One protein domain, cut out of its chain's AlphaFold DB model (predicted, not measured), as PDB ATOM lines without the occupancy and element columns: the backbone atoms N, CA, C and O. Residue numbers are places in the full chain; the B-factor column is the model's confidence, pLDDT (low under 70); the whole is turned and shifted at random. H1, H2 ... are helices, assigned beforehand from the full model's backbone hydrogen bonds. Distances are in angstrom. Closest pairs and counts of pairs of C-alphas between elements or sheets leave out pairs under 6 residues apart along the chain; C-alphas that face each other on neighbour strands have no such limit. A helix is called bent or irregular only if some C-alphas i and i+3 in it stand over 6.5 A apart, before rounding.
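This is residues 49 to 107 of the 142 residues of an uncharacterized protein of Fontibacillus solani (UniProt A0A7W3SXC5). The model is a flat, open zigzag of three helices: the long helix H1, the short helix H2 folded back from its end, and the long helix H3 running back again alongside H2. H2 is the short middle step and packs on both long helices, while H1 and H3 are apart; residues 49 to 61 of H1 stick out as a free arm. The printed part has 59 residues, with three named helices in the order H1, H2, H3 and no named strand, and its class is all helix. The whole is loose, with a radius of gyration of the C-alphas of 14.6 A, and the C-alphas span 49 by 30 by 6 A.

H1, the longest helix, is residues 49 to 71, from C-alpha 49 at (-20.462, -1.707, 49.096) to C-alpha 71 at (-9.743, -23.372, 27.508), 32.4 A. H3 is residues 86 to 107 and measures 31.9 A between its first and last C-alphas; C-alpha 107 is at (-12.404, -41.038, 22.002). Between them in the chain is H2, residues 75 to 80, which begins with C-alpha 75 at (-17.274, -26.921, 28.679). H2 is irregular: C-alphas 76 and 79 are 7.2 A apart, where about 5 A is the distance in a regular helix.

H1 touches H2 with residues 66 to 69 alone, and the closest C-alphas of the two are those of Leu 69 and Asp 75, 5.6 A apart. Their lines stand at a steep tilt of 42 degrees and run opposite ways, and the two form a helical hairpin. H3 touches H2 with residues 92 to 99 alone; the closest C-alphas are those of Phe 80 and Lys 92, 6.2 A apart. H2 and H3 form a second helical hairpin, at a shallow tilt of 18 degrees, opposite ways. H1 and H3 are apart. In H1 every O i to N i+4 pair is within hydrogen-bond range; in H3 16 of 18 are, and in H2 0 of 2, where 2 of 3 O i to N i+3 pairs are within range.

The two C-alphas farthest apart are those of Gln 49 and Leu 105, at 48.9 A. Without residues 49 to 61, which stand free, the body spans 30 by 29 by 6 A. The printed part has no cut, and both links, H1 to H2 and H2 to H3, are tight. The mean pLDDT of the printed part is 84.1; residues 83 to 87 and 106 to 107 are under 70.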
ATOM      1  N   GLN A  49     -21.624  -1.649  49.983       77.69
ATOM      2  CA  GLN A  49     -20.462  -1.707  49.096       77.69
ATOM      3  C   GLN A  49     -19.700  -3.035  49.249       77.69
ATOM      4  O   GLN A  49     -19.297  -3.617  48.250       77.69
ATOM      5  N   GLU A  50     -19.536  -3.558  50.463       80.31
ATOM      6  CA  GLU A  50     -18.890  -4.840  50.760       80.31
ATOM      7  C   GLU A  50     -19.711  -6.001  50.200       80.31
ATOM      8  O   GLU A  50     -19.155  -6.899  49.565       80.31
ATOM      9  N   LYS A  51     -21.042  -5.946  50.340       84.50
ATOM     10  CA  LYS A  51     -21.951  -6.909  49.703       84.50
ATOM     11  C   LYS A  51     -21.817  -6.878  48.185       84.50
ATOM     12  O   LYS A  51     -21.707  -7.934  47.561       84.50
ATOM     13  N   MET A  52     -21.774  -5.685  47.595       83.81
ATOM     14  CA  MET A  52     -21.622  -5.527  46.151       83.81
ATOM     15  C   MET A  52     -20.255  -6.018  45.660       83.81
ATOM     16  O   MET A  52     -20.182  -6.733  44.663       83.81
ATOM     17  N   ILE A  53     -19.172  -5.725  46.385       86.38
ATOM     18  CA  ILE A  53     -17.826  -6.238  46.089       86.38
ATOM     19  C   ILE A  53     -17.810  -7.768  46.151       86.38
ATOM     20  O   ILE A  53     -17.270  -8.414  45.256       86.38
ATOM     21  N   LYS A  54     -18.437  -8.364  47.168       86.56
ATOM     22  CA  LYS A  54     -18.519  -9.818  47.332       86.56
ATOM     23  C   LYS A  54     -19.295 -10.484  46.196       86.56
ATOM     24  O   LYS A  54     -18.849 -11.509  45.683       86.56
ATOM     25  N   GLN A  55     -20.406  -9.887  45.765       88.31
ATOM     26  CA  GLN A  55     -21.174 -10.348  44.605       88.31
ATOM     27  C   GLN A  55     -20.355 -10.259  43.314       88.31
ATOM     28  O   GLN A  55     -20.218 -11.261  42.613       88.31
ATOM     29  N   LEU A  56     -19.730  -9.108  43.046       89.88
ATOM     30  CA  LEU A  56     -18.852  -8.919  41.886       89.88
ATOM     31  C   LEU A  56     -17.684  -9.911  41.888       89.88
ATOM     32  O   LEU A  56     -17.296 -10.427  40.843       89.88
ATOM     33  N   GLN A  57     -17.122 -10.210  43.058       89.75
ATOM     34  CA  GLN A  57     -16.022 -11.157  43.181       89.75
ATOM     35  C   GLN A  57     -16.472 -12.604  42.958       89.75
ATOM     36  O   GLN A  57     -15.752 -13.366  42.310       89.75
ATOM     37  N   ALA A  58     -17.658 -12.978  43.442       88.25
ATOM     38  CA  ALA A  58     -18.260 -14.274  43.151       88.25
ATOM     39  C   ALA A  58     -18.523 -14.438  41.644       88.25
ATOM     40  O   ALA A  58     -18.114 -15.442  41.058       88.25
ATOM     41  N   GLU A  59     -19.104 -13.423  41.000       89.25
ATOM     42  CA  GLU A  59     -19.361 -13.420  39.559       89.25
ATOM     43  C   GLU A  59     -18.060 -13.497  38.746       89.25
ATOM     44  O   GLU A  59     -17.923 -14.346  37.863       89.25
ATOM     45  N   LEU A  60     -17.057 -12.684  39.087       92.94
ATOM     46  CA  LEU A  60     -15.753 -12.702  38.424       92.94
ATOM     47  C   LEU A  60     -15.062 -14.065  38.562       92.94
ATOM     48  O   LEU A  60     -14.438 -14.555  37.618       92.94
ATOM     49  N   ASN A  61     -15.147 -14.684  39.738       90.19
ATOM     50  CA  ASN A  61     -14.582 -16.010  39.967       90.19
ATOM     51  C   ASN A  61     -15.310 -17.077  39.147       90.19
ATOM     52  O   ASN A  61     -14.649 -17.930  38.552       90.19
ATOM     53  N   HIS A  62     -16.639 -16.998  39.055       89.12
ATOM     54  CA  HIS A  62     -17.428 -17.891  38.216       89.12
ATOM     55  C   HIS A  62     -17.054 -17.746  36.732       89.12
ATOM     56  O   HIS A  62     -16.746 -18.739  36.073       89.12
ATOM     57  N   GLN A  63     -16.948 -16.518  36.216       90.69
ATOM     58  CA  GLN A  63     -16.512 -16.270  34.837       90.69
ATOM     59  C   GLN A  63     -15.101 -16.814  34.566       90.69
ATOM     60  O   GLN A  63     -14.861 -17.443  33.534       90.69
ATOM     61  N   LYS A  64     -14.162 -16.626  35.505       90.25
ATOM     62  CA  LYS A  64     -12.805 -17.190  35.408       90.25
ATOM     63  C   LYS A  64     -12.818 -18.715  35.373       90.25
ATOM     64  O   LYS A  64     -12.049 -19.305  34.618       90.25
ATOM     65  N   LEU A  65     -13.656 -19.345  36.191       89.62
ATOM     66  CA  LEU A  65     -13.806 -20.795  36.237       89.62
ATOM     67  C   LEU A  65     -14.342 -21.330  34.905       89.62
ATOM     68  O   LEU A  65     -13.713 -22.203  34.311       89.62
ATOM     69  N   VAL A  66     -15.425 -20.736  34.396       90.81
ATOM     70  CA  VAL A  66     -16.001 -21.065  33.085       90.81
ATOM     71  C   VAL A  66     -14.948 -20.926  31.989       90.81
ATOM     72  O   VAL A  66     -14.708 -21.878  31.252       90.81
ATOM     73  N   ALA A  67     -14.253 -19.788  31.916       92.00
ATOM     74  CA  ALA A  67     -13.218 -19.556  30.910       92.00
ATOM     75  C   ALA A  67     -12.087 -20.598  30.972       92.00
ATOM     76  O   ALA A  67     -11.635 -21.084  29.937       92.00
ATOM     77  N   LYS A  68     -11.643 -20.984  32.177       91.56
ATOM     78  CA  LYS A  68     -10.621 -22.028  32.349       91.56
ATOM     79  C   LYS A  68     -11.099 -23.405  31.892       91.56
ATOM     80  O   LYS A  68     -10.308 -24.131  31.290       91.56
ATOM     81  N   LEU A  69     -12.359 -23.756  32.153       92.00
ATOM     82  CA  LEU A  69     -12.946 -25.000  31.657       92.00
ATOM     83  C   LEU A  69     -13.014 -25.010  30.130       92.00
ATOM     84  O   LEU A  69     -12.543 -25.973  29.530       92.00
ATOM     85  N   ARG A  70     -13.475 -23.916  29.510       91.38
ATOM     86  CA  ARG A  70     -13.504 -23.778  28.042       91.38
ATOM     87  C   ARG A  70     -12.126 -23.971  27.423       91.38
ATOM     88  O   ARG A  70     -11.932 -24.791  26.535       91.38
ATOM     89  N   ASN A  71     -11.130 -23.276  27.970       92.44
ATOM     90  CA  ASN A  71      -9.743 -23.372  27.508       92.44
ATOM     91  C   ASN A  71      -9.145 -24.779  27.669       92.44
ATOM     92  O   ASN A  71      -8.156 -25.102  27.018       92.44
ATOM     93  N   SER A  72      -9.728 -25.605  28.537       91.31
ATOM     94  CA  SER A  72      -9.311 -26.988  28.769       91.31
ATOM     95  C   SER A  72     -10.173 -28.006  28.007       91.31
ATOM     96  O   SER A  72     -10.019 -29.203  28.235       91.31
ATOM     97  N   ASN A  73     -11.078 -27.563  27.122       87.25
ATOM     98  CA  ASN A  73     -12.097 -28.393  26.463       87.25
ATOM     99  C   ASN A  73     -12.959 -29.175  27.471       87.25
ATOM    100  O   ASN A  73     -13.217 -30.370  27.304       87.25
ATOM    101  N   LEU A  74     -13.364 -28.521  28.560       90.06
ATOM    102  CA  LEU A  74     -14.193 -29.066  29.642       90.06
ATOM    103  C   LEU A  74     -15.524 -28.304  29.779       90.06
ATOM    104  O   LEU A  74     -16.104 -28.281  30.861       90.06
ATOM    105  N   ASP A  75     -16.011 -27.676  28.704       89.06
ATOM    106  CA  ASP A  75     -17.274 -26.921  28.679       89.06
ATOM    107  C   ASP A  75     -18.465 -27.722  29.209       89.06
ATOM    108  O   ASP A  75     -19.259 -27.200  29.990       89.06
ATOM    109  N   ASP A  76     -18.533 -29.008  28.860       88.19
ATOM    110  CA  ASP A  76     -19.603 -29.919  29.281       88.19
ATOM    111  C   ASP A  76     -19.722 -30.047  30.808       88.19
ATOM    112  O   ASP A  76     -20.723 -30.556  31.300       88.19
ATOM    113  N   PHE A  77     -18.704 -29.612  31.565       88.12
ATOM    114  CA  PHE A  77     -18.686 -29.704  33.020       88.12
ATOM    115  C   PHE A  77     -19.179 -28.444  33.749       88.12
ATOM    116  O   PHE A  77     -19.285 -28.459  34.976       88.12
ATOM    117  N   ILE A  78     -19.475 -27.356  33.030       86.62
ATOM    118  CA  ILE A  78     -19.850 -26.062  33.628       86.62
ATOM    119  C   ILE A  78     -21.094 -26.189  34.524       86.62
ATOM    120  O   ILE A  78     -21.112 -25.654  35.635       86.62
ATOM    121  N   ASP A  79     -22.090 -26.960  34.086       83.12
ATOM    122  CA  ASP A  79     -23.395 -27.089  34.752       83.12
ATOM    123  C   ASP A  79     -23.345 -27.859  36.092       83.12
ATOM    124  O   ASP A  79     -24.319 -27.872  36.857       83.12
ATOM    125  N   PHE A  80     -22.207 -28.487  36.413       83.44
ATOM    126  CA  PHE A  80     -22.018 -29.268  37.643       83.44
ATOM    127  C   PHE A  80     -21.339 -28.493  38.777       83.44
ATOM    128  O   PHE A  80     -21.224 -29.018  39.881       83.44
ATOM    129  N   LEU A  81     -20.877 -27.264  38.538       76.44
ATOM    130  CA  LEU A  81     -20.023 -26.543  39.493       76.44
ATOM    131  C   LEU A  81     -20.769 -25.861  40.648       76.44
ATOM    132  O   LEU A  81     -20.119 -25.388  41.576       76.44
ATOM    133  N   ASN A  82     -22.101 -25.845  40.617       71.25
ATOM    134  CA  ASN A  82     -22.953 -25.352  41.700       71.25
ATOM    135  C   ASN A  82     -23.961 -26.447  42.063       71.25
ATOM    136  O   ASN A  82     -24.560 -27.016  41.156       71.25
ATOM    137  N   VAL A  83     -24.155 -26.761  43.343       61.62
ATOM    138  CA  VAL A  83     -25.220 -27.668  43.806       61.62
ATOM    139  C   VAL A  83     -26.002 -26.921  44.873       61.62
ATOM    140  O   VAL A  83     -25.447 -26.629  45.930       61.62
ATOM    141  N   ASP A  84     -27.255 -26.590  44.572       63.78
ATOM    142  CA  ASP A  84     -28.099 -25.790  45.461       63.78
ATOM    143  C   ASP A  84     -28.972 -26.668  46.381       63.78
ATOM    144  O   ASP A  84     -29.271 -26.258  47.503       63.78
ATOM    145  N   ASP A  85     -29.306 -27.906  45.981       65.56
ATOM    146  CA  ASP A  85     -30.024 -28.874  46.824       65.56
ATOM    147  C   ASP A  85     -29.708 -30.361  46.508       65.56
ATOM    148  O   ASP A  85     -28.970 -30.695  45.576       65.56
ATOM    149  N   ASN A  86     -30.239 -31.273  47.338       62.69
ATOM    150  CA  ASN A  86     -30.012 -32.723  47.239       62.69
ATOM    151  C   ASN A  86     -30.773 -33.409  46.087       62.69
ATOM    152  O   ASN A  86     -30.343 -34.472  45.642       62.69
ATOM    153  N   GLU A  87     -31.892 -32.857  45.617       66.56
ATOM    154  CA  GLU A  87     -32.647 -33.413  44.484       66.56
ATOM    155  C   GLU A  87     -31.931 -33.079  43.163       66.56
ATOM    156  O   GLU A  87     -31.786 -33.923  42.273       66.56
ATOM    157  N   ASP A  88     -31.334 -31.892  43.099       76.56
ATOM    158  CA  ASP A  88     -30.419 -31.457  42.051       76.56
ATOM    159  C   ASP A  88     -29.142 -32.300  41.986       76.56
ATOM    160  O   ASP A  88     -28.573 -32.481  40.904       76.56
ATOM    161  N   LEU A  89     -28.692 -32.860  43.112       80.12
ATOM    162  CA  LEU A  89     -27.473 -33.664  43.164       80.12
ATOM    163  C   LEU A  89     -27.589 -34.942  42.325       80.12
ATOM    164  O   LEU A  89     -26.695 -35.217  41.521       80.12
ATOM    165  N   GLN A  90     -28.676 -35.710  42.465       83.12
ATOM    166  CA  GLN A  90     -28.843 -36.949  41.696       83.12
ATOM    167  C   GLN A  90     -28.989 -36.655  40.197       83.12
ATOM    168  O   GLN A  90     -28.330 -37.289  39.374       83.12
ATOM    169  N   ASN A  91     -29.755 -35.618  39.843       86.12
ATOM    170  CA  ASN A  91     -29.901 -35.168  38.458       86.12
ATOM    171  C   ASN A  91     -28.559 -34.736  37.838       86.12
ATOM    172  O   ASN A  91     -28.281 -35.022  36.668       86.12
ATOM    173  N   LYS A  92     -27.701 -34.061  38.612       85.81
ATOM    174  CA  LYS A  92     -26.340 -33.694  38.197       85.81
ATOM    175  C   LYS A  92     -25.445 -34.922  38.042       85.81
ATOM    176  O   LYS A  92     -24.710 -34.995  37.063       85.81
ATOM    177  N   ILE A  93     -25.531 -35.907  38.936       86.19
ATOM    178  CA  ILE A  93     -24.779 -37.168  38.816       86.19
ATOM    179  C   ILE A  93     -25.162 -37.914  37.529       86.19
ATOM    180  O   ILE A  93     -24.282 -38.349  36.784       86.19
ATOM    181  N   ASP A  94     -26.455 -38.017  37.222       88.69
ATOM    182  CA  ASP A  94     -26.926 -38.721  36.026       88.69
ATOM    183  C   ASP A  94     -26.446 -38.030  34.743       88.69
ATOM    184  O   ASP A  94     -25.900 -38.673  33.842       88.69
ATOM    185  N   ARG A  95     -26.555 -36.697  34.681       88.06
ATOM    186  CA  ARG A  95     -26.030 -35.899  33.562       88.06
ATOM    187  C   ARG A  95     -24.507 -35.998  33.436       88.06
ATOM    188  O   ARG A  95     -24.001 -36.066  32.318       88.06
ATOM    189  N   LEU A  96     -23.774 -36.052  34.550       90.44
ATOM    190  CA  LEU A  96     -22.318 -36.219  34.544       90.44
ATOM    191  C   LEU A  96     -21.918 -37.556  33.909       90.44
ATOM    192  O   LEU A  96     -21.011 -37.593  33.077       90.44
ATOM    193  N   ASN A  97     -22.623 -38.641  34.240       88.50
ATOM    194  CA  ASN A  97     -22.395 -39.947  33.621       88.50
ATOM    195  C   ASN A  97     -22.635 -39.907  32.105       88.50
ATOM    196  O   ASN A  97     -21.820 -40.431  31.348       88.50
ATOM    197  N   VAL A  98     -23.691 -39.226  31.645       90.00
ATOM    198  CA  VAL A  98     -23.956 -39.041  30.206       90.00
ATOM    199  C   VAL A  98     -22.799 -38.315  29.509       90.00
ATOM    200  O   VAL A  98     -22.340 -38.761  28.456       90.00
ATOM    201  N   VAL A  99     -22.284 -37.234  30.103       89.06
ATOM    202  CA  VAL A  99     -21.131 -36.489  29.565       89.06
ATOM    203  C   VAL A  99     -19.884 -37.377  29.481       89.06
ATOM    204  O   VAL A  99     -19.188 -37.373  28.462       89.06
ATOM    205  N   LEU A 100     -19.612 -38.179  30.515       88.25
ATOM    206  CA  LEU A 100     -18.474 -39.101  30.529       88.25
ATOM    207  C   LEU A 100     -18.586 -40.176  29.440       88.25
ATOM    208  O   LEU A 100     -17.603 -40.432  28.743       88.25
ATOM    209  N   GLU A 101     -19.761 -40.779  29.256       87.62
ATOM    210  CA  GLU A 101     -19.981 -41.784  28.208       87.62
ATOM    211  C   GLU A 101     -19.879 -41.184  26.799       87.62
ATOM    212  O   GLU A 101     -19.225 -41.765  25.931       87.62
ATOM    213  N   SER A 102     -20.420 -39.982  26.578       85.56
ATOM    214  CA  SER A 102     -20.268 -39.260  25.307       85.56
ATOM    215  C   SER A 102     -18.794 -39.029  24.963       85.56
ATOM    216  O   SER A 102     -18.368 -39.261  23.831       85.56
ATOM    217  N   ARG A 103     -17.982 -38.636  25.953       83.81
ATOM    218  CA  ARG A 103     -16.537 -38.432  25.774       83.81
ATOM    219  C   ARG A 103     -15.762 -39.733  25.555       83.81
ATOM    220  O   ARG A 103     -14.781 -39.745  24.812       83.81
ATOM    221  N   LYS A 104     -16.183 -40.845  26.171       82.75
ATOM    222  CA  LYS A 104     -15.618 -42.177  25.884       82.75
ATOM    223  C   LYS A 104     -15.906 -42.598  24.444       82.75
ATOM    224  O   LYS A 104     -15.000 -43.063  23.762       82.75
ATOM    225  N   LEU A 105     -17.136 -42.394  23.970       73.50
ATOM    226  CA  LEU A 105     -17.528 -42.696  22.591       73.50
ATOM    227  C   LEU A 105     -16.769 -41.834  21.577       73.50
ATOM    228  O   LEU A 105     -16.280 -42.378  20.592       73.50
ATOM    229  N   SER A 106     -16.599 -40.531  21.826       68.38
ATOM    230  CA  SER A 106     -15.828 -39.652  20.933       68.38
ATOM    231  C   SER A 106     -14.336 -39.993  20.880       68.38
ATOM    232  O   SER A 106     -13.683 -39.734  19.873       68.38
ATOM    233  N   ASN A 107     -13.792 -40.574  21.953       65.06
ATOM    234  CA  ASN A 107     -12.404 -41.038  22.002       65.06
ATOM    235  C   ASN A 107     -12.208 -42.431  21.386       65.06
ATOM    236  O   ASN A 107     -11.069 -42.828  21.130       65.06
TER     237      ASN A 107